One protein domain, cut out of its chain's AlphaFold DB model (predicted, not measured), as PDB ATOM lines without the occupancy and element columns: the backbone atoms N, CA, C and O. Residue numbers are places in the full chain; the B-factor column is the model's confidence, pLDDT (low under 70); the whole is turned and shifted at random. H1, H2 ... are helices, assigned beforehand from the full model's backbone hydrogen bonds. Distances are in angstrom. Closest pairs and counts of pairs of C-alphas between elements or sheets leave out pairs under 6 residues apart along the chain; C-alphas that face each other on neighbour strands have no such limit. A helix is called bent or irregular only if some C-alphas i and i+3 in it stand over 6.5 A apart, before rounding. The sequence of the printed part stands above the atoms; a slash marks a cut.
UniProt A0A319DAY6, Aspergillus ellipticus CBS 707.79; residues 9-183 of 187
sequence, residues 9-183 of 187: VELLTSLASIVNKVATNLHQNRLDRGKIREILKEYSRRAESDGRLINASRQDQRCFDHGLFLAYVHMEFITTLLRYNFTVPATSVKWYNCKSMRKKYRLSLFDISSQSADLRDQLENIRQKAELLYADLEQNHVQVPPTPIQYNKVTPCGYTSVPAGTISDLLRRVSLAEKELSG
ATOM      1  N   VAL A   9       6.616  54.267  25.329       85.25
ATOM      2  CA  VAL A   9       5.148  54.324  25.302       85.25
ATOM      3  C   VAL A   9       4.575  53.678  24.046       85.25
ATOM      4  O   VAL A   9       3.694  52.833  24.165       85.25
ATOM      5  N   GLU A  10       5.055  54.035  22.854       85.50
ATOM      6  CA  GLU A  10       4.550  53.471  21.592       85.50
ATOM      7  C   GLU A  10       4.770  51.958  21.536       85.50
ATOM      8  O   GLU A  10       3.858  51.198  21.203       85.50
ATOM      9  N   LEU A  11       5.964  51.512  21.934       86.50
ATOM     10  CA  LEU A  11       6.333  50.103  21.917       86.50
ATOM     11  C   LEU A  11       5.509  49.282  22.917       86.50
ATOM     12  O   LEU A  11       4.935  48.253  22.555       86.50
ATOM     13  N   LEU A  12       5.406  49.743  24.166       89.88
ATOM     14  CA  LEU A  12       4.630  49.042  25.188       89.88
ATOM     15  C   LEU A  12       3.121  49.113  24.928       89.88
ATOM     16  O   LEU A  12       2.423  48.147  25.225       89.88
ATOM     17  N   THR A  13       2.622  50.172  24.287       90.25
ATOM     18  CA  THR A  13       1.235  50.244  23.794       90.25
ATOM     19  C   THR A  13       0.976  49.213  22.693       90.25
ATOM     20  O   THR A  13      -0.036  48.507  22.722       90.25
ATOM     21  N   SER A  14       1.897  49.063  21.734       90.94
ATOM     22  CA  SER A  14       1.776  48.027  20.699       90.94
ATOM     23  C   SER A  14       1.763  46.624  21.318       90.94
ATOM     24  O   SER A  14       0.871  45.813  21.044       90.94
ATOM     25  N   LEU A  15       2.687  46.358  22.243       92.00
ATOM     26  CA  LEU A  15       2.745  45.094  22.976       92.00
ATOM     27  C   LEU A  15       1.491  44.846  23.815       92.00
ATOM     28  O   LEU A  15       0.977  43.729  23.805       92.00
ATOM     29  N   ALA A  16       0.954  45.869  24.482       92.75
ATOM     30  CA  ALA A  16      -0.302  45.783  25.217       92.75
ATOM     31  C   ALA A  16      -1.437  45.277  24.323       92.75
ATOM     32  O   ALA A  16      -2.160  44.349  24.698       92.75
ATOM     33  N   SER A  17      -1.556  45.846  23.122       94.00
ATOM     34  CA  SER A  17      -2.555  45.453  22.127       94.00
ATOM     35  C   SER A  17      -2.368  43.999  21.675       94.00
ATOM     36  O   SER A  17      -3.324  43.218  21.660       94.00
ATOM     37  N   ILE A  18      -1.127  43.593  21.388       92.19
ATOM     38  CA  ILE A  18      -0.788  42.220  20.986       92.19
ATOM     39  C   ILE A  18      -1.122  41.219  22.099       92.19
ATOM     40  O   ILE A  18      -1.788  40.212  21.844       92.19
ATOM     41  N   VAL A  19      -0.714  41.501  23.335       93.62
ATOM     42  CA  VAL A  19      -0.964  40.639  24.499       93.62
ATOM     43  C   VAL A  19      -2.463  40.537  24.800       93.62
ATOM     44  O   VAL A  19      -2.975  39.441  25.050       93.62
ATOM     45  N   ASN A  20      -3.214  41.633  24.665       94.94
ATOM     46  CA  ASN A  20      -4.666  41.618  24.838       94.94
ATOM     47  C   ASN A  20      -5.354  40.789  23.739       94.94
ATOM     48  O   ASN A  20      -6.315  40.054  23.998       94.94
ATOM     49  N   LYS A  21      -4.838  40.848  22.507       93.31
ATOM     50  CA  LYS A  21      -5.308  40.011  21.399       93.31
ATOM     51  C   LYS A  21      -5.050  38.529  21.667       93.31
ATOM     52  O   LYS A  21      -5.946  37.715  21.455       93.31
ATOM     53  N   VAL A  22      -3.881  38.178  22.203       91.00
ATOM     54  CA  VAL A  22      -3.581  36.810  22.654       91.00
ATOM     55  C   VAL A  22      -4.578  36.351  23.721       91.00
ATOM     56  O   VAL A  22      -5.187  35.290  23.577       91.00
ATOM     57  N   ALA A  23      -4.822  37.165  24.751       91.75
ATOM     58  CA  ALA A  23      -5.788  36.858  25.807       91.75
ATOM     59  C   ALA A  23      -7.217  36.655  25.261       91.75
ATOM     60  O   ALA A  23      -7.946  35.757  25.697       91.75
ATOM     61  N   THR A  24      -7.613  37.468  24.279       91.00
ATOM     62  CA  THR A  24      -8.912  37.374  23.598       91.00
ATOM     63  C   THR A  24      -9.028  36.084  22.790       91.00
ATOM     64  O   THR A  24     -10.019  35.367  22.916       91.00
ATOM     65  N   ASN A  25      -7.993  35.737  22.024       89.69
ATOM     66  CA  ASN A  25      -7.947  34.506  21.242       89.69
ATOM     67  C   ASN A  25      -8.037  33.252  22.128       89.69
ATOM     68  O   ASN A  25      -8.775  32.322  21.801       89.69
ATOM     69  N   LEU A  26      -7.337  33.237  23.274       87.69
ATOM     70  CA  LEU A  26      -7.432  32.145  24.251       87.69
ATOM     71  C   LEU A  26      -8.880  31.927  24.708       87.69
ATOM     72  O   LEU A  26      -9.358  30.793  24.754       87.69
ATOM     73  N   HIS A  27      -9.598  33.018  24.989       86.50
ATOM     74  CA  HIS A  27     -11.001  32.947  25.379       86.50
ATOM     75  C   HIS A  27     -11.901  32.432  24.249       86.50
ATOM     76  O   HIS A  27     -12.693  31.516  24.470       86.50
ATOM     77  N   GLN A  28     -11.767  32.997  23.048       85.06
ATOM     78  CA  GLN A  28     -12.600  32.650  21.892       85.06
ATOM     79  C   GLN A  28     -12.427  31.188  21.466       85.06
ATOM     80  O   GLN A  28     -13.399  30.536  21.090       85.06
ATOM     81  N   ASN A  29     -11.212  30.647  21.580       79.50
ATOM     82  CA  ASN A  29     -10.912  29.258  21.239       79.50
ATOM     83  C   ASN A  29     -11.157  28.267  22.391       79.50
ATOM     84  O   ASN A  29     -10.773  27.106  22.272       79.50
ATOM     85  N   ARG A  30     -11.816  28.703  23.480       74.25
ATOM     86  CA  ARG A  30     -12.136  27.888  24.669       74.25
ATOM     87  C   ARG A  30     -10.917  27.166  25.250       74.25
ATOM     88  O   ARG A  30     -11.022  26.057  25.765       74.25
ATOM     89  N   LEU A  31      -9.755  27.806  25.171       73.38
ATOM     90  CA  LEU A  31      -8.557  27.330  25.840       73.38
ATOM     91  C   LEU A  31      -8.692  27.739  27.297       73.38
ATOM     92  O   LEU A  31      -8.505  28.914  27.619       73.38
ATOM     93  N   ASP A  32      -9.089  26.791  28.149       68.12
ATOM     94  CA  ASP A  32      -9.326  27.046  29.569       68.12
ATOM     95  C   ASP A  32      -8.017  27.417  30.279       68.12
ATOM     96  O   ASP A  32      -7.242  26.587  30.753       68.12
ATOM     97  N   ARG A  33      -7.722  28.714  30.231       79.88
ATOM     98  CA  ARG A  33      -6.525  29.367  30.761       79.88
ATOM     99  C   ARG A  33      -6.919  30.656  31.465       79.88
ATOM    100  O   ARG A  33      -6.285  31.690  31.263       79.88
ATOM    101  N   GLY A  34      -7.995  30.605  32.254       85.44
ATOM    102  CA  GLY A  34      -8.581  31.775  32.918       85.44
ATOM    103  C   GLY A  34      -7.540  32.643  33.632       85.44
ATOM    104  O   GLY A  34      -7.455  33.835  33.347       85.44
ATOM    105  N   LYS A  35      -6.670  32.019  34.438       89.69
ATOM    106  CA  LYS A  35      -5.597  32.706  35.179       89.69
ATOM    107  C   LYS A  35      -4.588  33.404  34.263       89.69
ATOM    108  O   LYS A  35      -4.284  34.572  34.462       89.69
ATOM    109  N   ILE A  36      -4.101  32.718  33.227       90.94
ATOM    110  CA  ILE A  36      -3.158  33.309  32.263       90.94
ATOM    111  C   ILE A  36      -3.834  34.465  31.525       90.94
ATOM    112  O   ILE A  36      -3.250  35.528  31.385       90.94
ATOM    113  N   ARG A  37      -5.093  34.307  31.108       92.62
ATOM    114  CA  ARG A  37      -5.852  35.376  30.451       92.62
ATOM    115  C   ARG A  37      -5.971  36.622  31.332       92.62
ATOM    116  O   ARG A  37      -5.855  37.726  30.814       92.62
ATOM    117  N   GLU A  38      -6.228  36.454  32.624       93.56
ATOM    118  CA  GLU A  38      -6.278  37.564  33.584       93.56
ATOM    119  C   GLU A  38      -4.922  38.258  33.709       93.56
ATOM    120  O   GLU A  38      -4.868  39.479  33.595       93.56
ATOM    121  N   ILE A  39      -3.835  37.489  33.831       94.38
ATOM    122  CA  ILE A  39      -2.461  38.013  33.884       94.38
ATOM    123  C   ILE A  39      -2.132  38.825  32.623       94.38
ATOM    124  O   ILE A  39      -1.653  39.952  32.716       94.38
ATOM    125  N   LEU A  40      -2.444  38.297  31.436       94.69
ATOM    126  CA  LEU A  40      -2.201  38.993  30.170       94.69
ATOM    127  C   LEU A  40      -3.030  40.280  30.051       94.69
ATOM    128  O   LEU A  40      -2.515  41.302  29.609       94.69
ATOM    129  N   LYS A  41      -4.300  40.260  30.475       94.50
ATOM    130  CA  LYS A  41      -5.147  41.464  30.491       94.50
ATOM    131  C   LYS A  41      -4.646  42.513  31.479       94.50
ATOM    132  O   LYS A  41      -4.753  43.701  31.193       94.50
ATOM    133  N   GLU A  42      -4.137  42.092  32.633       94.06
ATOM    134  CA  GLU A  42      -3.522  42.997  33.603       94.06
ATOM    135  C   GLU A  42      -2.275  43.648  33.012       94.06
ATOM    136  O   GLU A  42      -2.209  44.873  32.949       94.06
ATOM    137  N   TYR A  43      -1.353  42.849  32.470       95.06
ATOM    138  CA  TYR A  43      -0.173  43.360  31.774       95.06
ATOM    139  C   TYR A  43      -0.547  44.390  30.697       95.06
ATOM    140  O   TYR A  43      -0.008  45.496  30.678       95.06
ATOM    141  N   SER A  44      -1.517  44.066  29.834       93.06
ATOM    142  CA  SER A  44      -1.971  44.963  28.766       93.06
ATOM    143  C   SER A  44      -2.522  46.293  29.276       93.06
ATOM    144  O   SER A  44      -2.347  47.307  28.611       93.06
ATOM    145  N   ARG A  45      -3.181  46.322  30.438       92.81
ATOM    146  CA  ARG A  45      -3.656  47.585  31.021       92.81
ATOM    147  C   ARG A  45      -2.497  48.452  31.510       92.81
ATOM    148  O   ARG A  45      -2.588  49.670  31.399       92.81
ATOM    149  N   ARG A  46      -1.426  47.837  32.030       91.19
ATOM    150  CA  ARG A  46      -0.285  48.531  32.659       91.19
ATOM    151  C   ARG A  46       0.780  49.015  31.695       91.19
ATOM    152  O   ARG A  46       1.315  50.100  31.895       91.19
ATOM    153  N   ALA A  47       1.037  48.263  30.633       90.81
ATOM    154  CA  ALA A  47       2.187  48.478  29.763       90.81
ATOM    155  C   ALA A  47       2.306  49.912  29.202       90.81
ATOM    156  O   ALA A  47       3.399  50.470  29.210       90.81
ATOM    157  N   GLU A  48       1.212  50.557  28.776       89.94
ATOM    158  CA  GLU A  48       1.272  51.960  28.324       89.94
ATOM    159  C   GLU A  48       1.730  52.906  29.447       89.94
ATOM    160  O   GLU A  48       2.606  53.749  29.242       89.94
ATOM    161  N   SER A  49       1.141  52.759  30.635       87.62
ATOM    162  CA  SER A  49       1.450  53.580  31.806       87.62
ATOM    163  C   SER A  49       2.902  53.384  32.247       87.62
ATOM    164  O   SER A  49       3.622  54.361  32.450       87.62
ATOM    165  N   ASP A  50       3.372  52.135  32.281       90.81
ATOM    166  CA  ASP A  50       4.761  51.803  32.600       90.81
ATOM    167  C   ASP A  50       5.731  52.381  31.545       90.81
ATOM    168  O   ASP A  50       6.795  52.899  31.884       90.81
ATOM    169  N   GLY A  51       5.335  52.430  30.267       86.38
ATOM    170  CA  GLY A  51       6.098  53.110  29.213       86.38
ATOM    171  C   GLY A  51       6.257  54.613  29.428       86.38
ATOM    172  O   GLY A  51       7.300  55.176  29.085       86.38
ATOM    173  N   ARG A  52       5.264  55.272  30.038       88.31
ATOM    174  CA  ARG A  52       5.364  56.693  30.407       88.31
ATOM    175  C   ARG A  52       6.365  56.892  31.541       88.31
ATOM    176  O   ARG A  52       7.139  57.843  31.471       88.31
ATOM    177  N   LEU A  53       6.409  55.977  32.516       88.56
ATOM    178  CA  LEU A  53       7.410  55.995  33.590       88.56
ATOM    179  C   LEU A  53       8.830  55.833  33.039       88.56
ATOM    180  O   LEU A  53       9.709  56.618  33.384       88.56
ATOM    181  N   ILE A  54       9.044  54.880  32.124       87.69
ATOM    182  CA  ILE A  54      10.346  54.665  31.467       87.69
ATOM    183  C   ILE A  54      10.773  55.901  30.665       87.69
ATOM    184  O   ILE A  54      11.948  56.254  30.630       87.69
ATOM    185  N   ASN A  55       9.842  56.585  29.998       84.88
ATOM    186  CA  ASN A  55      10.174  57.826  29.299       84.88
ATOM    187  C   ASN A  55      10.509  58.964  30.275       84.88
ATOM    188  O   ASN A  55      11.463  59.704  30.034       84.88
ATOM    189  N   ALA A  56       9.749  59.108  31.364       83.38
ATOM    190  CA  ALA A  56       9.973  60.137  32.379       83.38
ATOM    191  C   ALA A  56      11.305  59.938  33.116       83.38
ATOM    192  O   ALA A  56      12.028  60.901  33.352       83.38
ATOM    193  N   SER A  57      11.695  58.691  33.379       83.19
ATOM    194  CA  SER A  57      12.962  58.356  34.039       83.19
ATOM    195  C   SER A  57      14.201  58.830  33.288       83.19
ATOM    196  O   SER A  57      15.266  58.942  33.877       83.19
ATOM    197  N   ARG A  58      14.086  59.120  31.989       79.50
ATOM    198  CA  ARG A  58      15.192  59.639  31.173       79.50
ATOM    199  C   ARG A  58      15.475  61.119  31.421       79.50
ATOM    200  O   ARG A  58      16.483  61.613  30.928       79.50
ATOM    201  N   GLN A  59      14.590  61.817  32.130       76.94
ATOM    202  CA  GLN A  59      14.730  63.238  32.452       76.94
ATOM    203  C   GLN A  59      15.638  63.476  33.667       76.94
ATOM    204  O   GLN A  59      16.134  64.585  33.832       76.94
ATOM    205  N   ASP A  60      15.884  62.446  34.484       74.56
ATOM    206  CA  ASP A  60      16.737  62.520  35.670       74.56
ATOM    207  C   ASP A  60      17.717  61.339  35.701       74.56
ATOM    208  O   ASP A  60      17.331  60.175  35.578       74.56
ATOM    209  N   GLN A  61      19.000  61.637  35.898       70.81
ATOM    210  CA  GLN A  61      20.058  60.636  35.985       70.81
ATOM    211  C   GLN A  61      19.874  59.669  37.168       70.81
ATOM    212  O   GLN A  61      20.275  58.514  37.066       70.81
ATOM    213  N   ARG A  62      19.233  60.104  38.261       75.62
ATOM    214  CA  ARG A  62      18.911  59.254  39.419       75.62
ATOM    215  C   ARG A  62      17.809  58.251  39.099       75.62
ATOM    216  O   ARG A  62      17.863  57.118  39.549       75.62
ATOM    217  N   CYS A  63      16.830  58.625  38.281       78.38
ATOM    218  CA  CYS A  63      15.720  57.736  37.921       78.38
ATOM    219  C   CYS A  63      16.054  56.821  36.732       78.38
ATOM    220  O   CYS A  63      15.378  55.812  36.518       78.38
ATOM    221  N   PHE A  64      17.090  57.160  35.960       78.94
ATOM    222  CA  PHE A  64      17.462  56.462  34.731       78.94
ATOM    223  C   PHE A  64      17.648  54.952  34.926       78.94
ATOM    224  O   PHE A  64      17.052  54.164  34.185       78.94
ATOM    225  N   ASP A  65      18.408  54.547  35.947       80.06
ATOM    226  CA  ASP A  65      18.710  53.135  36.219       80.06
ATOM    227  C   ASP A  65      17.444  52.333  36.564       80.06
ATOM    228  O   ASP A  65      17.264  51.206  36.100       80.06
ATOM    229  N   HIS A  66      16.508  52.929  37.307       83.44
ATOM    230  CA  HIS A  66      15.231  52.293  37.640       83.44
ATOM    231  C   HIS A  66      14.298  52.175  36.431       83.44
ATOM    232  O   HIS A  66      13.628  51.154  36.266       83.44
ATOM    233  N   GLY A  67      14.311  53.161  35.532       84.88
ATOM    234  CA  GLY A  67      13.629  53.062  34.241       84.88
ATOM    235  C   GLY A  67      14.181  51.956  33.353       84.88
ATOM    236  O   GLY A  67      13.417  51.204  32.745       84.88
ATOM    237  N   LEU A  68      15.507  51.809  33.313       84.25
ATOM    238  CA  LEU A  68      16.155  50.721  32.587       84.25
ATOM    239  C   LEU A  68      15.808  49.356  33.197       84.25
ATOM    240  O   LEU A  68      15.517  48.415  32.456       84.25
ATOM    241  N   PHE A  69      15.787  49.250  34.527       87.25
ATOM    242  CA  PHE A  69      15.388  48.023  35.209       87.25
ATOM    243  C   PHE A  69      13.942  47.642  34.878       87.25
ATOM    244  O   PHE A  69      13.676  46.501  34.507       87.25
ATOM    245  N   LEU A  70      13.009  48.598  34.936       90.88
ATOM    246  CA  LEU A  70      11.614  48.360  34.561       90.88
ATOM    247  C   LEU A  70      11.504  47.867  33.109       90.88
ATOM    248  O   LEU A  70      10.838  46.865  32.844       90.88
ATOM    249  N   ALA A  71      12.219  48.503  32.177       88.50
ATOM    250  CA  ALA A  71      12.259  48.072  30.780       88.50
ATOM    251  C   ALA A  71      12.777  46.628  30.622       88.50
ATOM    252  O   ALA A  71      12.247  45.865  29.811       88.50
ATOM    253  N   TYR A  72      13.778  46.231  31.415       88.25
ATOM    254  CA  TYR A  72      14.311  44.868  31.416       88.25
ATOM    255  C   TYR A  72      13.271  43.836  31.853       88.25
ATOM    256  O   TYR A  72      13.085  42.837  31.157       88.25
ATOM    257  N   VAL A  73      12.542  44.095  32.941       91.75
ATOM    258  CA  VAL A  73      11.513  43.158  33.420       91.75
ATOM    259  C   VAL A  73      10.364  43.031  32.409       91.75
ATOM    260  O   VAL A  73       9.876  41.927  32.164       91.75
ATOM    261  N   HIS A  74       9.973  44.117  31.729       92.88
ATOM    262  CA  HIS A  74       9.018  44.024  30.615       92.88
ATOM    263  C   HIS A  74       9.530  43.119  29.490       92.88
ATOM    264  O   HIS A  74       8.783  42.289  28.973       92.88
ATOM    265  N   MET A  75      10.800  43.249  29.106       89.62
ATOM    266  CA  MET A  75      11.397  42.395  28.081       89.62
ATOM    267  C   MET A  75      11.438  40.920  28.510       89.62
ATOM    268  O   MET A  75      11.131  40.034  27.709       89.62
ATOM    269  N   GLU A  76      11.765  40.636  29.769       90.75
ATOM    270  CA  GLU A  76      11.728  39.276  30.311       90.75
ATOM    271  C   GLU A  76      10.322  38.668  30.205       90.75
ATOM    272  O   GLU A  76      10.167  37.572  29.658       90.75
ATOM    273  N   PHE A  77       9.290  39.427  30.584       93.50
ATOM    274  CA  PHE A  77       7.892  39.020  30.426       93.50
ATOM    275  C   PHE A  77       7.537  38.691  28.976       93.50
ATOM    276  O   PHE A  77       7.013  37.616  28.676       93.50
ATOM    277  N   ILE A  78       7.885  39.577  28.044       92.62
ATOM    278  CA  ILE A  78       7.642  39.374  26.613       92.62
ATOM    279  C   ILE A  78       8.389  38.144  26.071       92.62
ATOM    280  O   ILE A  78       7.829  37.361  25.298       92.62
ATOM    281  N   THR A  79       9.627  37.925  26.505       90.12
ATOM    282  CA  THR A  79      10.424  36.750  26.119       90.12
ATOM    283  C   THR A  79       9.802  35.461  26.640       90.12
ATOM    284  O   THR A  79       9.744  34.460  25.923       90.12
ATOM    285  N   THR A  80       9.280  35.485  27.865       91.50
ATOM    286  CA  THR A  80       8.567  34.356  28.462       91.50
ATOM    287  C   THR A  80       7.311  34.005  27.663       91.50
ATOM    288  O   THR A  80       7.062  32.825  27.399       91.50
ATOM    289  N   LEU A  81       6.556  35.000  27.178       90.81
ATOM    290  CA  LEU A  81       5.413  34.751  26.291       90.81
ATOM    291  C   LEU A  81       5.824  34.040  24.998       90.81
ATOM    292  O   LEU A  81       5.155  33.090  24.586       90.81
ATOM    293  N   LEU A  82       6.935  34.452  24.383       88.62
ATOM    294  CA  LEU A  82       7.480  33.786  23.196       88.62
ATOM    295  C   LEU A  82       7.921  32.352  23.500       88.62
ATOM    296  O   LEU A  82       7.570  31.437  22.755       88.62
ATOM    297  N   ARG A  83       8.612  32.136  24.625       88.88
ATOM    298  CA  ARG A  83       9.043  30.808  25.093       88.88
ATOM    299  C   ARG A  83       7.862  29.853  25.265       88.88
ATOM    300  O   ARG A  83       7.951  28.686  24.894       88.88
ATOM    301  N   TYR A  84       6.741  30.346  25.786       88.19
ATOM    302  CA  TYR A  84       5.507  29.568  25.953       88.19
ATOM    303  C   TYR A  84       4.621  29.524  24.702       88.19
ATOM    304  O   TYR A  84       3.564  28.885  24.696       88.19
ATOM    305  N   ASN A  85       5.069  30.159  23.618       86.56
ATOM    306  CA  ASN A  85       4.359  30.303  22.356       86.56
ATOM    307  C   ASN A  85       2.971  30.958  22.502       86.56
ATOM    308  O   ASN A  85       2.036  30.638  21.764       86.56
ATOM    309  N   PHE A  86       2.830  31.901  23.438       87.69
ATOM    310  CA  PHE A  86       1.669  32.786  23.554       87.69
ATOM    311  C   PHE A  86       1.723  33.882  22.482       87.69
ATOM    312  O   PHE A  86       1.817  35.070  22.769       87.69
ATOM    313  N   THR A  87       1.663  33.464  21.221       87.62
ATOM    314  CA  THR A  87       1.680  34.344  20.048       87.62
ATOM    315  C   THR A  87       0.272  34.508  19.474       87.62
ATOM    316  O   THR A  87      -0.603  33.648  19.643       87.62
ATOM    317  N   VAL A  88       0.021  35.610  18.761       85.69
ATOM    318  CA  VAL A  88      -1.247  35.828  18.040       85.69
ATOM    319  C   VAL A  88      -1.582  34.652  17.112       85.69
ATOM    320  O   VAL A  88      -2.690  34.126  17.238       85.69
ATOM    321  N   PRO A  89      -0.677  34.174  16.229       83.25
ATOM    322  CA  PRO A  89      -0.980  33.033  15.372       83.25
ATOM    323  C   PRO A  89      -1.294  31.765  16.170       83.25
ATOM    324  O   PRO A  89      -2.315  31.137  15.892       83.25
ATOM    325  N   ALA A  90      -0.499  31.411  17.187       81.44
ATOM    326  CA  ALA A  90      -0.706  30.167  17.938       81.44
ATOM    327  C   ALA A  90      -2.038  30.141  18.696       81.44
ATOM    328  O   ALA A  90      -2.723  29.119  18.761       81.44
ATOM    329  N   THR A  91      -2.430  31.288  19.240       83.25
ATOM    330  CA  THR A  91      -3.656  31.429  20.030       83.25
ATOM    331  C   THR A  91      -4.896  31.550  19.149       83.25
ATOM    332  O   THR A  91      -5.988  31.215  19.599       83.25
ATOM    333  N   SER A  92      -4.739  31.979  17.889       82.56
ATOM    334  CA  SER A  92      -5.827  32.121  16.910       82.56
ATOM    335  C   SER A  92      -6.327  30.794  16.326       82.56
ATOM    336  O   SER A  92      -7.412  30.749  15.741       82.56
ATOM    337  N   VAL A  93      -5.558  29.708  16.471       74.56
ATOM    338  CA  VAL A  93      -5.903  28.399  15.904       74.56
ATOM    339  C   VAL A  93      -7.151  27.833  16.580       74.56
ATOM    340  O   VAL A  93      -7.213  27.696  17.797       74.56
ATOM    341  N   LYS A  94      -8.127  27.428  15.765       72.19
ATOM    342  CA  LYS A  94      -9.328  26.713  16.208       72.19
ATOM    343  C   LYS A  94      -8.977  25.263  16.557       72.19
ATOM    344  O   LYS A  94      -8.727  24.449  15.668       72.19
ATOM    345  N   TRP A  95      -8.967  24.940  17.849       65.25
ATOM    346  CA  TRP A  95      -8.518  23.644  18.389       65.25
ATOM    347  C   TRP A  95      -9.400  22.455  18.004       65.25
ATOM    348  O   TRP A  95      -8.928  21.324  17.947       65.25
ATOM    349  N   TYR A  96     -10.659  22.712  17.653       63.91
ATOM    350  CA  TYR A  96     -11.593  21.696  17.166       63.91
ATOM    351  C   TYR A  96     -11.332  21.258  15.712       63.91
ATOM    352  O   TYR A  96     -12.037  20.398  15.192       63.91
ATOM    353  N   ASN A  97     -10.327  21.825  15.030       65.62
ATOM    354  CA  ASN A  97      -9.924  21.404  13.690       65.62
ATOM    355  C   ASN A  97      -8.566  20.675  13.730       65.62
ATOM    356  O   ASN A  97      -7.490  21.276  13.796       65.62
ATOM    357  N   CYS A  98      -8.615  19.342  13.634       60.28
ATOM    358  CA  CYS A  98      -7.440  18.464  13.681       60.28
ATOM    359  C   CYS A  98      -6.417  18.724  12.559       60.28
ATOM    360  O   CYS A  98      -5.231  18.447  12.746       60.28
ATOM    361  N   LYS A  99      -6.826  19.284  11.407       65.94
ATOM    362  CA  LYS A  99      -5.894  19.647  10.321       65.94
ATOM    363  C   LYS A  99      -5.090  20.906  10.661       65.94
ATOM    364  O   LYS A  99      -3.916  20.991  10.311       65.94
ATOM    365  N   SER A 100      -5.680  21.867  11.379       61.53
ATOM    366  CA  SER A 100      -4.972  23.079  11.821       61.53
ATOM    367  C   SER A 100      -4.092  22.862  13.051       61.53
ATOM    368  O   SER A 100      -3.131  23.600  13.236       61.53
ATOM    369  N   MET A 101      -4.353  21.812  13.833       58.88
ATOM    370  CA  MET A 101      -3.535  21.399  14.983       58.88
ATOM    371  C   MET A 101      -2.107  20.964  14.611       58.88
ATOM    372  O   MET A 101      -1.242  20.935  15.483       58.88
ATOM    373  N   ARG A 102      -1.842  20.623  13.340       58.72
ATOM    374  CA  ARG A 102      -0.514  20.207  12.842       58.72
ATOM    375  C   ARG A 102       0.362  21.369  12.353       58.72
ATOM    376  O   ARG A 102       1.478  21.131  11.906       58.72
ATOM    377  N   LYS A 103      -0.126  22.615  12.392       63.91
ATOM    378  CA  LYS A 103       0.626  23.785  11.909       63.91
ATOM    379  C   LYS A 103       1.735  24.195  12.889       63.91
ATOM    380  O   LYS A 103       1.620  23.969  14.086       63.91
ATOM    381  N   LYS A 104       2.770  24.861  12.357       61.44
ATOM    382  CA  LYS A 104       4.006  25.342  13.021       61.44
ATOM    383  C   LYS A 104       3.784  26.136  14.329       61.44
ATOM    384  O   LYS A 104       4.672  26.182  15.169       61.44
ATOM    385  N   TYR A 105       2.595  26.709  14.537       60.84
ATOM    386  CA  TYR A 105       2.258  27.579  15.670       60.84
ATOM    387  C   TYR A 105       1.351  26.873  16.690       60.84
ATOM    388  O   TYR A 105       0.177  27.208  16.827       60.84
ATOM    389  N   ARG A 106       1.871  25.854  17.387       68.38
ATOM    390  CA  ARG A 106       1.117  25.140  18.435       68.38
ATOM    391  C   ARG A 106       1.349  25.789  19.793       68.38
ATOM    392  O   ARG A 106       2.489  25.869  20.239       68.38
ATOM    393  N   LEU A 107       0.277  26.196  20.464       73.19
ATOM    394  CA  LEU A 107       0.353  26.642  21.855       73.19
ATOM    395  C   LEU A 107       0.927  25.518  22.732       73.19
ATOM    396  O   LEU A 107       0.516  24.363  22.582       73.19
ATOM    397  N   SER A 108       1.827  25.842  23.662       69.62
ATOM    398  CA  SER A 108       2.308  24.850  24.627       69.62
ATOM    399  C   SER A 108       1.160  24.421  25.541       69.62
ATOM    400  O   SER A 108       0.588  25.256  26.242       69.62
ATOM    401  N   LEU A 109       0.788  23.137  25.515       69.12
ATOM    402  CA  LEU A 109      -0.311  22.566  26.313       69.12
ATOM    403  C   LEU A 109       0.115  22.010  27.671       69.12
ATOM    404  O   LEU A 109      -0.747  21.669  28.476       69.12
ATOM    405  N   PHE A 110       1.415  21.910  27.913       70.38
ATOM    406  CA  PHE A 110       1.963  21.324  29.130       70.38
ATOM    407  C   PHE A 110       2.236  22.408  30.174       70.38
ATOM    408  O   PHE A 110       2.329  23.587  29.835       70.38
ATOM    409  N   ASP A 111       2.325  22.009  31.441       80.75
ATOM    410  CA  ASP A 111       2.781  22.848  32.558       80.75
ATOM    411  C   ASP A 111       2.038  24.185  32.733       80.75
ATOM    412  O   ASP A 111       2.618  25.189  33.136       80.75
ATOM    413  N   ILE A 112       0.729  24.214  32.456       84.00
ATOM    414  CA  ILE A 112      -0.101  25.433  32.515       84.00
ATOM    415  C   ILE A 112      -0.060  26.086  33.910       84.00
ATOM    416  O   ILE A 112      -0.073  27.312  34.018       84.00
ATOM    417  N   SER A 113       0.003  25.287  34.978       85.50
ATOM    418  CA  SER A 113       0.137  25.783  36.353       85.50
ATOM    419  C   SER A 113       1.470  26.496  36.577       85.50
ATOM    420  O   SER A 113       1.470  27.608  37.095       85.50
ATOM    421  N   SER A 114       2.573  25.890  36.129       88.62
ATOM    422  CA  SER A 114       3.919  26.468  36.182       88.62
ATOM    423  C   SER A 114       4.006  27.752  35.353       88.62
ATOM    424  O   SER A 114       4.401  28.790  35.873       88.62
ATOM    425  N   GLN A 115       3.499  27.735  34.113       90.12
ATOM    426  CA  GLN A 115       3.415  28.928  33.260       90.12
ATOM    427  C   GLN A 115       2.605  30.047  33.922       90.12
ATOM    428  O   GLN A 115       2.969  31.214  33.840       90.12
ATOM    429  N   SER A 116       1.490  29.711  34.578       90.69
ATOM    430  CA  SER A 116       0.667  30.701  35.272       90.69
ATOM    431  C   SER A 116       1.342  31.271  36.518       90.69
ATOM    432  O   SER A 116       1.028  32.408  36.865       90.69
ATOM    433  N   ALA A 117       2.167  30.491  37.218       91.94
ATOM    434  CA  ALA A 117       2.929  30.961  38.368       91.94
ATOM    435  C   ALA A 117       4.059  31.886  37.902       91.94
ATOM    436  O   ALA A 117       4.080  33.041  38.307       91.94
ATOM    437  N   ASP A 118       4.870  31.442  36.938       93.00
ATOM    438  CA  ASP A 118       5.971  32.230  36.364       93.00
ATOM    439  C   ASP A 118       5.478  33.577  35.804       93.00
ATOM    440  O   ASP A 118       5.982  34.641  36.153       93.00
ATOM    441  N   LEU A 119       4.398  33.569  35.009       93.81
ATOM    442  CA  LEU A 119       3.822  34.811  34.476       93.81
ATOM    443  C   LEU A 119       3.241  35.721  35.566       93.81
ATOM    444  O   LEU A 119       3.225  36.941  35.391       93.81
ATOM    445  N   ARG A 120       2.735  35.158  36.670       95.25
ATOM    446  CA  ARG A 120       2.244  35.950  37.805       95.25
ATOM    447  C   ARG A 120       3.410  36.596  38.549       95.25
ATOM    448  O   ARG A 120       3.322  37.783  38.838       95.25
ATOM    449  N   ASP A 121       4.471  35.846  38.812       95.38
ATOM    450  CA  ASP A 121       5.653  36.337  39.522       95.38
ATOM    451  C   ASP A 121       6.349  37.441  38.718       95.38
ATOM    452  O   ASP A 121       6.692  38.490  39.260       95.38
ATOM    453  N   GLN A 122       6.462  37.269  37.397       94.81
ATOM    454  CA  GLN A 122       6.993  38.308  36.513       94.81
ATOM    455  C   GLN A 122       6.097  39.554  36.475       94.81
ATOM    456  O   GLN A 122       6.609  40.670  36.520       94.81
ATOM    457  N   LEU A 123       4.768  39.399  36.434       94.94
ATOM    458  CA  LEU A 123       3.845  40.539  36.485       94.94
ATOM    459  C   LEU A 123       3.938  41.297  37.819       94.94
ATOM    460  O   LEU A 123       3.906  42.528  37.828       94.94
ATOM    461  N   GLU A 124       4.069  40.583  38.935       94.50
ATOM    462  CA  GLU A 124       4.254  41.189  40.253       94.50
ATOM    463  C   GLU A 124       5.604  41.915  40.346       94.50
ATOM    464  O   GLU A 124       5.671  43.035  40.849       94.50
ATOM    465  N   ASN A 125       6.665  41.349  39.763       93.12
ATOM    466  CA  ASN A 125       7.956  42.026  39.651       93.12
ATOM    467  C   ASN A 125       7.837  43.326  38.832       93.12
ATOM    468  O   ASN A 125       8.275  44.379  39.291       93.12
ATOM    469  N   ILE A 126       7.168  43.306  37.668       93.69
ATOM    470  CA  ILE A 126       6.897  44.527  36.878       93.69
ATOM    471  C   ILE A 126       6.189  45.570  37.741       93.69
ATOM    472  O   ILE A 126       6.586  46.737  37.765       93.69
ATOM    473  N   ARG A 127       5.155  45.151  38.477       92.62
ATOM    474  CA  ARG A 127       4.391  46.036  39.352       92.62
ATOM    475  C   ARG A 127       5.275  46.707  40.392       92.62
ATOM    476  O   ARG A 127       5.256  47.932  40.475       92.62
ATOM    477  N   GLN A 128       6.054  45.931  41.137       91.31
ATOM    478  CA  GLN A 128       6.920  46.449  42.196       91.31
ATOM    479  C   GLN A 128       7.947  47.444  41.651       91.31
ATOM    480  O   GLN A 128       8.183  48.488  42.251       91.31
ATOM    481  N   LYS A 129       8.532  47.160  40.484       90.19
ATOM    482  CA  LYS A 129       9.532  48.040  39.863       90.19
ATOM    483  C   LYS A 129       8.928  49.314  39.297       90.19
ATOM    484  O   LYS A 129       9.551  50.366  39.394       90.19
ATOM    485  N   ALA A 130       7.712  49.239  38.764       90.31
ATOM    486  CA  ALA A 130       6.976  50.417  38.332       90.31
ATOM    487  C   ALA A 130       6.578  51.306  39.518       90.31
ATOM    488  O   ALA A 130       6.724  52.521  39.439       90.31
ATOM    489  N   GLU A 131       6.127  50.713  40.627       89.88
ATOM    490  CA  GLU A 131       5.784  51.444  41.854       89.88
ATOM    491  C   GLU A 131       7.017  52.116  42.488       89.88
ATOM    492  O   GLU A 131       6.942  53.280  42.879       89.88
ATOM    493  N   LEU A 132       8.169  51.434  42.506       87.81
ATOM    494  CA  LEU A 132       9.447  52.018  42.933       87.81
ATOM    495  C   LEU A 132       9.852  53.208  42.059       87.81
ATOM    496  O   LEU A 132      10.076  54.301  42.569       87.81
ATOM    497  N   LEU A 133       9.872  53.022  40.735       88.88
ATOM    498  CA  LEU A 133      10.237  54.088  39.804       88.88
ATOM    499  C   LEU A 133       9.289  55.288  39.910       88.88
ATOM    500  O   LEU A 133       9.732  56.432  39.844       88.88
ATOM    501  N   TYR A 134       7.990  55.043  40.072       87.75
ATOM    502  CA  TYR A 134       7.015  56.110  40.265       87.75
ATOM    503  C   TYR A 134       7.318  56.934  41.523       87.75
ATOM    504  O   TYR A 134       7.292  58.162  41.466       87.75
ATOM    505  N   ALA A 135       7.660  56.276  42.633       86.31
ATOM    506  CA  ALA A 135       8.025  56.963  43.867       86.31
ATOM    507  C   ALA A 135       9.322  57.780  43.733       86.31
ATOM    508  O   ALA A 135       9.382  58.911  44.215       86.31
ATOM    509  N   ASP A 136      10.326  57.261  43.021       84.19
ATOM    510  CA  ASP A 136      11.561  58.006  42.749       84.19
ATOM    511  C   ASP A 136      11.323  59.228  41.862       84.19
ATOM    512  O   ASP A 136      11.900  60.293  42.086       84.19
ATOM    513  N   LEU A 137      10.452  59.103  40.858       85.31
ATOM    514  CA  LEU A 137      10.060  60.223  40.003       85.31
ATOM    515  C   LEU A 137       9.316  61.299  40.802       85.31
ATOM    516  O   LEU A 137       9.590  62.485  40.618       85.31
ATOM    517  N   GLU A 138       8.424  60.896  41.715       85.50
ATOM    518  CA  GLU A 138       7.718  61.816  42.612       85.50
ATOM    519  C   GLU A 138       8.703  62.557  43.531       85.50
ATOM    520  O   GLU A 138       8.632  63.783  43.647       85.50
ATOM    521  N   GLN A 139       9.660  61.842  44.132       85.31
ATOM    522  CA  GLN A 139      10.660  62.435  45.023       85.31
ATOM    523  C   GLN A 139      11.591  63.416  44.302       85.31
ATOM    524  O   GLN A 139      11.962  64.440  44.873       85.31
ATOM    525  N   ASN A 140      11.967  63.122  43.055       80.06
ATOM    526  CA  ASN A 140      12.830  63.995  42.257       80.06
ATOM    527  C   ASN A 140      12.043  65.067  41.470       80.06
ATOM    528  O   ASN A 140      12.612  65.754  40.626       80.06
ATOM    529  N   HIS A 141      10.744  65.242  41.750       82.19
ATOM    530  CA  HIS A 141       9.863  66.233  41.113       82.19
ATOM    531  C   HIS A 141       9.791  66.138  39.577       82.19
ATOM    532  O   HIS A 141       9.529  67.131  38.891       82.19
ATOM    533  N   VAL A 142       9.981  64.938  39.024       79.19
ATOM    534  CA  VAL A 142       9.859  64.693  37.584       79.19
ATOM    535  C   VAL A 142       8.384  64.534  37.229       79.19
ATOM    536  O   VAL A 142       7.685  63.672  37.762       79.19
ATOM    537  N   GLN A 143       7.891  65.358  36.304       77.12
ATOM    538  CA  GLN A 143       6.494  65.282  35.886       77.12
ATOM    539  C   GLN A 143       6.246  64.045  35.019       77.12
ATOM    540  O   GLN A 143       6.784  63.911  33.918       77.12
ATOM    541  N   VAL A 144       5.361  63.170  35.495       71.44
ATOM    542  CA  VAL A 144       4.809  62.067  34.707       71.44
ATOM    543  C   VAL A 144       3.436  62.495  34.174       71.44
ATOM    544  O   VAL A 144       2.581  62.902  34.964       71.44
ATOM    545  N   PRO A 145       3.176  62.416  32.857       64.31
ATOM    546  CA  PRO A 145       1.857  62.718  32.304       64.31
ATOM    547  C   PRO A 145       0.777  61.772  32.870       64.31
ATOM    548  O   PRO A 145       1.075  60.613  33.163       64.31
ATOM    549  N   PRO A 146      -0.486  62.231  32.996       64.00
ATOM    550  CA  PRO A 146      -1.524  61.582  33.805       64.00
ATOM    551  C   PRO A 146      -1.742  60.113  33.432       64.00
ATOM    552  O   PRO A 146      -1.993  59.797  32.269       64.00
ATOM    553  N   THR A 147      -1.643  59.213  34.414       59.03
ATOM    554  CA  THR A 147      -1.681  57.756  34.221       59.03
ATOM    555  C   THR A 147      -3.099  57.188  34.383       59.03
ATOM    556  O   THR A 147      -3.832  57.601  35.279       59.03
ATOM    557  N   PRO A 148      -3.509  56.202  33.560       60.28
ATOM    558  CA  PRO A 148      -4.786  55.500  33.732       60.28
ATOM    559  C   PRO A 148      -4.781  54.496  34.903       60.28
ATOM    560  O   PRO A 148      -5.833  53.973  35.263       60.28
ATOM    561  N   ILE A 149      -3.615  54.211  35.496       59.84
ATOM    562  CA  ILE A 149      -3.444  53.283  36.622       59.84
ATOM    563  C   ILE A 149      -2.926  54.026  37.847       59.84
ATOM    564  O   ILE A 149      -2.054  54.892  37.740       59.84
ATOM    565  N   GLN A 150      -3.469  53.654  39.008       62.44
ATOM    566  CA  GLN A 150      -3.020  54.124  40.314       62.44
ATOM    567  C   GLN A 150      -1.833  53.273  40.777       62.44
ATOM    568  O   GLN A 150      -1.968  52.061  40.957       62.44
ATOM    569  N   TYR A 151      -0.676  53.909  40.945       60.59
ATOM    570  CA  TYR A 151       0.503  53.292  41.550       60.59
ATOM    571  C   TYR A 151       0.484  53.504  43.061       60.59
ATOM    572  O   TYR A 151       0.088  54.566  43.546       60.59
ATOM    573  N   ASN A 152       0.931  52.497  43.805       59.50
ATOM    574  CA  ASN A 152       1.164  52.643  45.235       59.50
ATOM    575  C   ASN A 152       2.488  53.376  45.477       59.50
ATOM    576  O   ASN A 152       3.430  53.240  44.697       59.50
ATOM    577  N   LYS A 153       2.577  54.128  46.578       54.50
ATOM    578  CA  LYS A 153       3.827  54.776  46.998       54.50
ATOM    579  C   LYS A 153       4.738  53.761  47.689       54.50
ATOM    580  O   LYS A 153       4.291  53.080  48.611       54.50
ATOM    581  N   VAL A 154       6.002  53.685  47.272       49.47
ATOM    582  CA  VAL A 154       7.013  52.757  47.812       49.47
ATOM    583  C   VAL A 154       8.286  53.529  48.173       49.47
ATOM    584  O   VAL A 154       8.568  54.566  47.584       49.47
ATOM    585  N   THR A 155       9.047  53.073  49.171       51.16
ATOM    586  CA  THR A 155      10.290  53.737  49.596       51.16
ATOM    587  C   THR A 155      11.459  53.428  48.637       51.16
ATOM    588  O   THR A 155      11.702  52.252  48.362       51.16
ATOM    589  N   PRO A 156      12.208  54.447  48.173       51.84
ATOM    590  CA  PRO A 156      13.425  54.301  47.362       51.84
ATOM    591  C   PRO A 156      14.542  53.486  48.030       51.84
ATOM    592  O   PRO A 156      14.779  53.632  49.229       51.84
ATOM    593  N   CYS A 157      15.317  52.735  47.239       46.66
ATOM    594  CA  CYS A 157      16.595  52.128  47.650       46.66
ATOM    595  C   CYS A 157      17.730  52.527  46.684       46.66
ATOM    596  O   CYS A 157      17.484  52.758  45.504       46.66
ATOM    597  N   GLY A 158      18.966  52.620  47.195       46.00
ATOM    598  CA  GLY A 158      20.133  53.190  46.495       46.00
ATOM    599  C   GLY A 158      20.719  52.363  45.334       46.00
ATOM    600  O   GLY A 158      20.549  51.147  45.265       46.00
ATOM    601  N   TYR A 159      21.437  53.061  44.443       51.81
ATOM    602  CA  TYR A 159      21.760  52.659  43.064       51.81
ATOM    603  C   TYR A 159      23.109  51.939  42.862       51.81
ATOM    604  O   TYR A 159      24.106  52.252  43.513       51.81
ATOM    605  N   THR A 160      23.158  51.072  41.842       50.66
ATOM    606  CA  THR A 160      24.380  50.577  41.170       50.66
ATOM    607  C   THR A 160      24.321  50.946  39.688       50.66
ATOM    608  O   THR A 160      23.352  50.598  39.018       50.66
ATOM    609  N   SER A 161      25.359  51.616  39.182       47.38
ATOM    610  CA  SER A 161      25.403  52.201  37.834       47.38
ATOM    611  C   SER A 161      25.449  51.160  36.708       47.38
ATOM    612  O   SER A 161      26.291  50.258  36.744       47.38
ATOM    613  N   VAL A 162      24.636  51.347  35.661       56.06
ATOM    614  CA  VAL A 162      24.647  50.539  34.423       56.06
ATOM    615  C   VAL A 162      25.251  51.346  33.251       56.06
ATOM    616  O   VAL A 162      25.071  52.562  33.198       56.06
ATOM    617  N   PRO A 163      25.988  50.732  32.298       52.62
ATOM    618  CA  PRO A 163      26.626  51.466  31.199       52.62
ATOM    619  C   PRO A 163      25.638  52.108  30.210       52.62
ATOM    620  O   PRO A 163      24.554  51.589  29.945       52.62
ATOM    621  N   ALA A 164      26.051  53.213  29.583       48.88
ATOM    622  CA  ALA A 164      25.283  53.886  28.535       48.88
ATOM    623  C   ALA A 164      25.146  53.017  27.262       48.88
ATOM    624  O   ALA A 164      26.104  52.386  26.826       48.88
ATOM    625  N   GLY A 165      23.956  53.015  26.642       58.53
ATOM    626  CA  GLY A 165      23.654  52.287  25.392       58.53
ATOM    627  C   GLY A 165      22.678  51.111  25.540       58.53
ATOM    628  O   GLY A 165      22.058  50.700  24.559       58.53
ATOM    629  N   THR A 166      22.447  50.627  26.764       67.75
ATOM    630  CA  THR A 166      21.603  49.449  27.032       67.75
ATOM    631  C   THR A 166      20.144  49.632  26.610       67.75
ATOM    632  O   THR A 166      19.542  48.686  26.111       67.75
ATOM    633  N   ILE A 167      19.571  50.836  26.742       66.62
ATOM    634  CA  ILE A 167      18.160  51.088  26.391       66.62
ATOM    635  C   ILE A 167      17.910  50.884  24.895       66.62
ATOM    636  O   ILE A 167      16.948  50.216  24.532       66.62
ATOM    637  N   SER A 168      18.760  51.422  24.019       67.50
ATOM    638  CA  SER A 168      18.568  51.317  22.566       67.50
ATOM    639  C   SER A 168      18.630  49.864  22.091       67.50
ATOM    640  O   SER A 168      17.805  49.430  21.285       67.50
ATOM    641  N   ASP A 169      19.557  49.082  22.645       76.19
ATOM    642  CA  ASP A 169      19.635  47.646  22.383       76.19
ATOM    643  C   ASP A 169      18.416  46.885  22.911       76.19
ATOM    644  O   ASP A 169      17.929  45.953  22.265       76.19
ATOM    645  N   LEU A 170      17.902  47.287  24.072       76.31
ATOM    646  CA  LEU A 170      16.716  46.696  24.679       76.31
ATOM    647  C   LEU A 170      15.473  46.993  23.830       76.31
ATOM    648  O   LEU A 170      14.744  46.068  23.482       76.31
ATOM    649  N   LEU A 171      15.299  48.236  23.373       75.62
ATOM    650  CA  LEU A 171      14.238  48.625  22.438       75.62
ATOM    651  C   LEU A 171      14.314  47.828  21.130       75.62
ATOM    652  O   LEU A 171      13.297  47.323  20.654       75.62
ATOM    653  N   ARG A 172      15.519  47.633  20.577       79.62
ATOM    654  CA  ARG A 172      15.723  46.813  19.373       79.62
ATOM    655  C   ARG A 172      15.291  45.359  19.591       79.62
ATOM    656  O   ARG A 172      14.604  44.791  18.741       79.62
ATOM    657  N   ARG A 173      15.675  44.747  20.718       81.00
ATOM    658  CA  ARG A 173      15.282  43.369  21.073       81.00
ATOM    659  C   ARG A 173      13.774  43.245  21.265       81.00
ATOM    660  O   ARG A 173      13.173  42.292  20.777       81.00
ATOM    661  N   VAL A 174      13.162  44.223  21.922       80.25
ATOM    662  CA  VAL A 174      11.720  44.242  22.162       80.25
ATOM    663  C   VAL A 174      10.944  44.437  20.855       80.25
ATOM    664  O   VAL A 174       9.956  43.745  20.640       80.25
ATOM    665  N   SER A 175      11.416  45.279  19.929       81.50
ATOM    666  CA  SER A 175      10.805  45.420  18.596       81.50
ATOM    667  C   SER A 175      10.868  44.120  17.780       81.50
ATOM    668  O   SER A 175       9.917  43.764  17.080       81.50
ATOM    669  N   LEU A 176      11.959  43.352  17.890       83.94
ATOM    670  CA  LEU A 176      12.025  42.011  17.301       83.94
ATOM    671  C   LEU A 176      10.971  41.085  17.932       83.94
ATOM    672  O   LEU A 176      10.226  40.419  17.214       83.94
ATOM    673  N   ALA A 177      10.874  41.084  19.263       81.19
ATOM    674  CA  ALA A 177       9.912  40.265  19.993       81.19
ATOM    675  C   ALA A 177       8.451  40.637  19.675       81.19
ATOM    676  O   ALA A 177       7.601  39.758  19.546       81.19
ATOM    677  N   GLU A 178       8.155  41.921  19.466       86.56
ATOM    678  CA  GLU A 178       6.854  42.417  19.003       86.56
ATOM    679  C   GLU A 178       6.473  41.815  17.638       86.56
ATOM    680  O   GLU A 178       5.352  41.326  17.438       86.56
ATOM    681  N   LYS A 179       7.419  41.801  16.689       83.56
ATOM    682  CA  LYS A 179       7.220  41.182  15.370       83.56
ATOM    683  C   LYS A 179       6.980  39.674  15.490       83.56
ATOM    684  O   LYS A 179       6.119  39.147  14.787       83.56
ATOM    685  N   GLU A 180       7.680  38.986  16.391       82.44
ATOM    686  CA  GLU A 180       7.460  37.555  16.640       82.44
ATOM    687  C   GLU A 180       6.098  37.272  17.286       82.44
ATOM    688  O   GLU A 180       5.349  36.427  16.792       82.44
ATOM    689  N   LEU A 181       5.720  38.011  18.337       81.06
ATOM    690  CA  LEU A 181       4.433  37.840  19.019       81.06
ATOM    691  C   LEU A 181       3.248  38.087  18.081       81.06
ATOM    692  O   LEU A 181       2.234  37.383  18.151       81.06
ATOM    693  N   SER A 182       3.376  39.075  17.195       81.12
ATOM    694  CA  SER A 182       2.367  39.390  16.183       81.12
ATOM    695  C   SER A 182       2.344  38.405  15.009       81.12
ATOM    696  O   SER A 182       1.373  38.404  14.251       81.12
ATOM    697  N   GLY A 183       3.358  37.544  14.870       74.88
ATOM    698  CA  GLY A 183       3.494  36.612  13.749       74.88
ATOM    699  C   GLY A 183       3.920  37.279  12.438       74.88
ATOM    700  O   GLY A 183       3.709  36.705  11.376       74.88
TER     701      GLY A 183
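AT A GLANCE: This is residues 9 to 183 of the 187 residues of a protein of Aspergillus ellipticus CBS 707.79 (UniProt A0A319DAY6). This is an elongated bundle of helices running roughly lengthwise, in which the longest helix, H5, packs along H3 and also on both arms of the bent helix H2, while H1 packs along H2, and H6, on the side of H3 away from H5, packs on H3 and H1. The short helix H4 packs on H1 near one end, where the long loop of residues 93 to 111 adds to the length; a second long loop, residues 140 to 165, swings round the outside at the other end, from H5 to H6. The printed part has 175 residues with six named helices, H1 to H6 in order along the chain, and no named strand: the class is all helix. It is compact, with a radius of gyration of the C-alphas of 17.3 A, and spans 57 by 30 by 27 A.

IN THESE COORDINATES: H5, residues 112 to 139, is 40.5 A long and begins at C-alpha 112 at (-0.101, 25.433, 32.515). H3, residues 61 to 83, is 33.6 A long and only just irregular: C-alphas 62 and 65 are 6.9 A apart. H2, residues 34 to 59, was assigned as one helix by its hydrogen bonds but is bent, with C-alphas 45 and 48 7.1 A apart; its arms H2a, residues 34 to 45, and H2b, residues 48 to 59, stand at a steep tilt of 42 degrees. H1, residues 9 to 28, is 28.2 A long and begins at (5.148, 54.324, 25.302). H6, residues 166 to 182, is 24.3 A long and ends at (2.367, 39.390, 16.183). H4, residues 88 to 92, measures 6.0 A.

HOW THE PARTS SIT: H1, H2a, H2b, H3, H5 and H6 form a bundle, helices and arms grouped together, with mostly aligned packing. H5 touches H3 at a shallow tilt of 15 degrees, opposite ways, closest at the C-alphas of Leu 70 and Lys 129, 5.7 A. With residues 115 to 123 alone H5 touches H2a, closest at the C-alphas of Ile 36 and Ser 116, 5.5 A. H2b and H3 are a helical hairpin, at 34 degrees only just short of steep; their closest C-alphas, of Ile 54 and Gly 67, are 4.6 A apart. H1 and H2a are another, closest at the C-alphas of Ala 16 and Ser 44, 4.0 A. H6 touches H3, the same way at a shallow tilt of 27 degrees, closest at the C-alphas of Met 75 and Val 174, 6.2 A. H1 and H3 are near each other, while H1 and H5 are apart. H4 touches residues 18 to 26 of H1 alone, closest at the C-alphas of Val 22 and Val 88, 5.3 A. Every O i to N i+4 pair is within hydrogen-bond range in H1, H2a, H4, H5 and H6; H2b has 6 of 8 and H3 17 of 19.

THE WHOLE: The C-alphas farthest apart, of Lys 99 and His 141, are 58.0 A apart. The printed part has no cut. The links H4 to H5 and H5 to H6 are long, and the other three are tight. Mean pLDDT of the printed part is 80.4; residue 32 and residues 95 to 106, 108 to 109 and 145 to 168 are under 70.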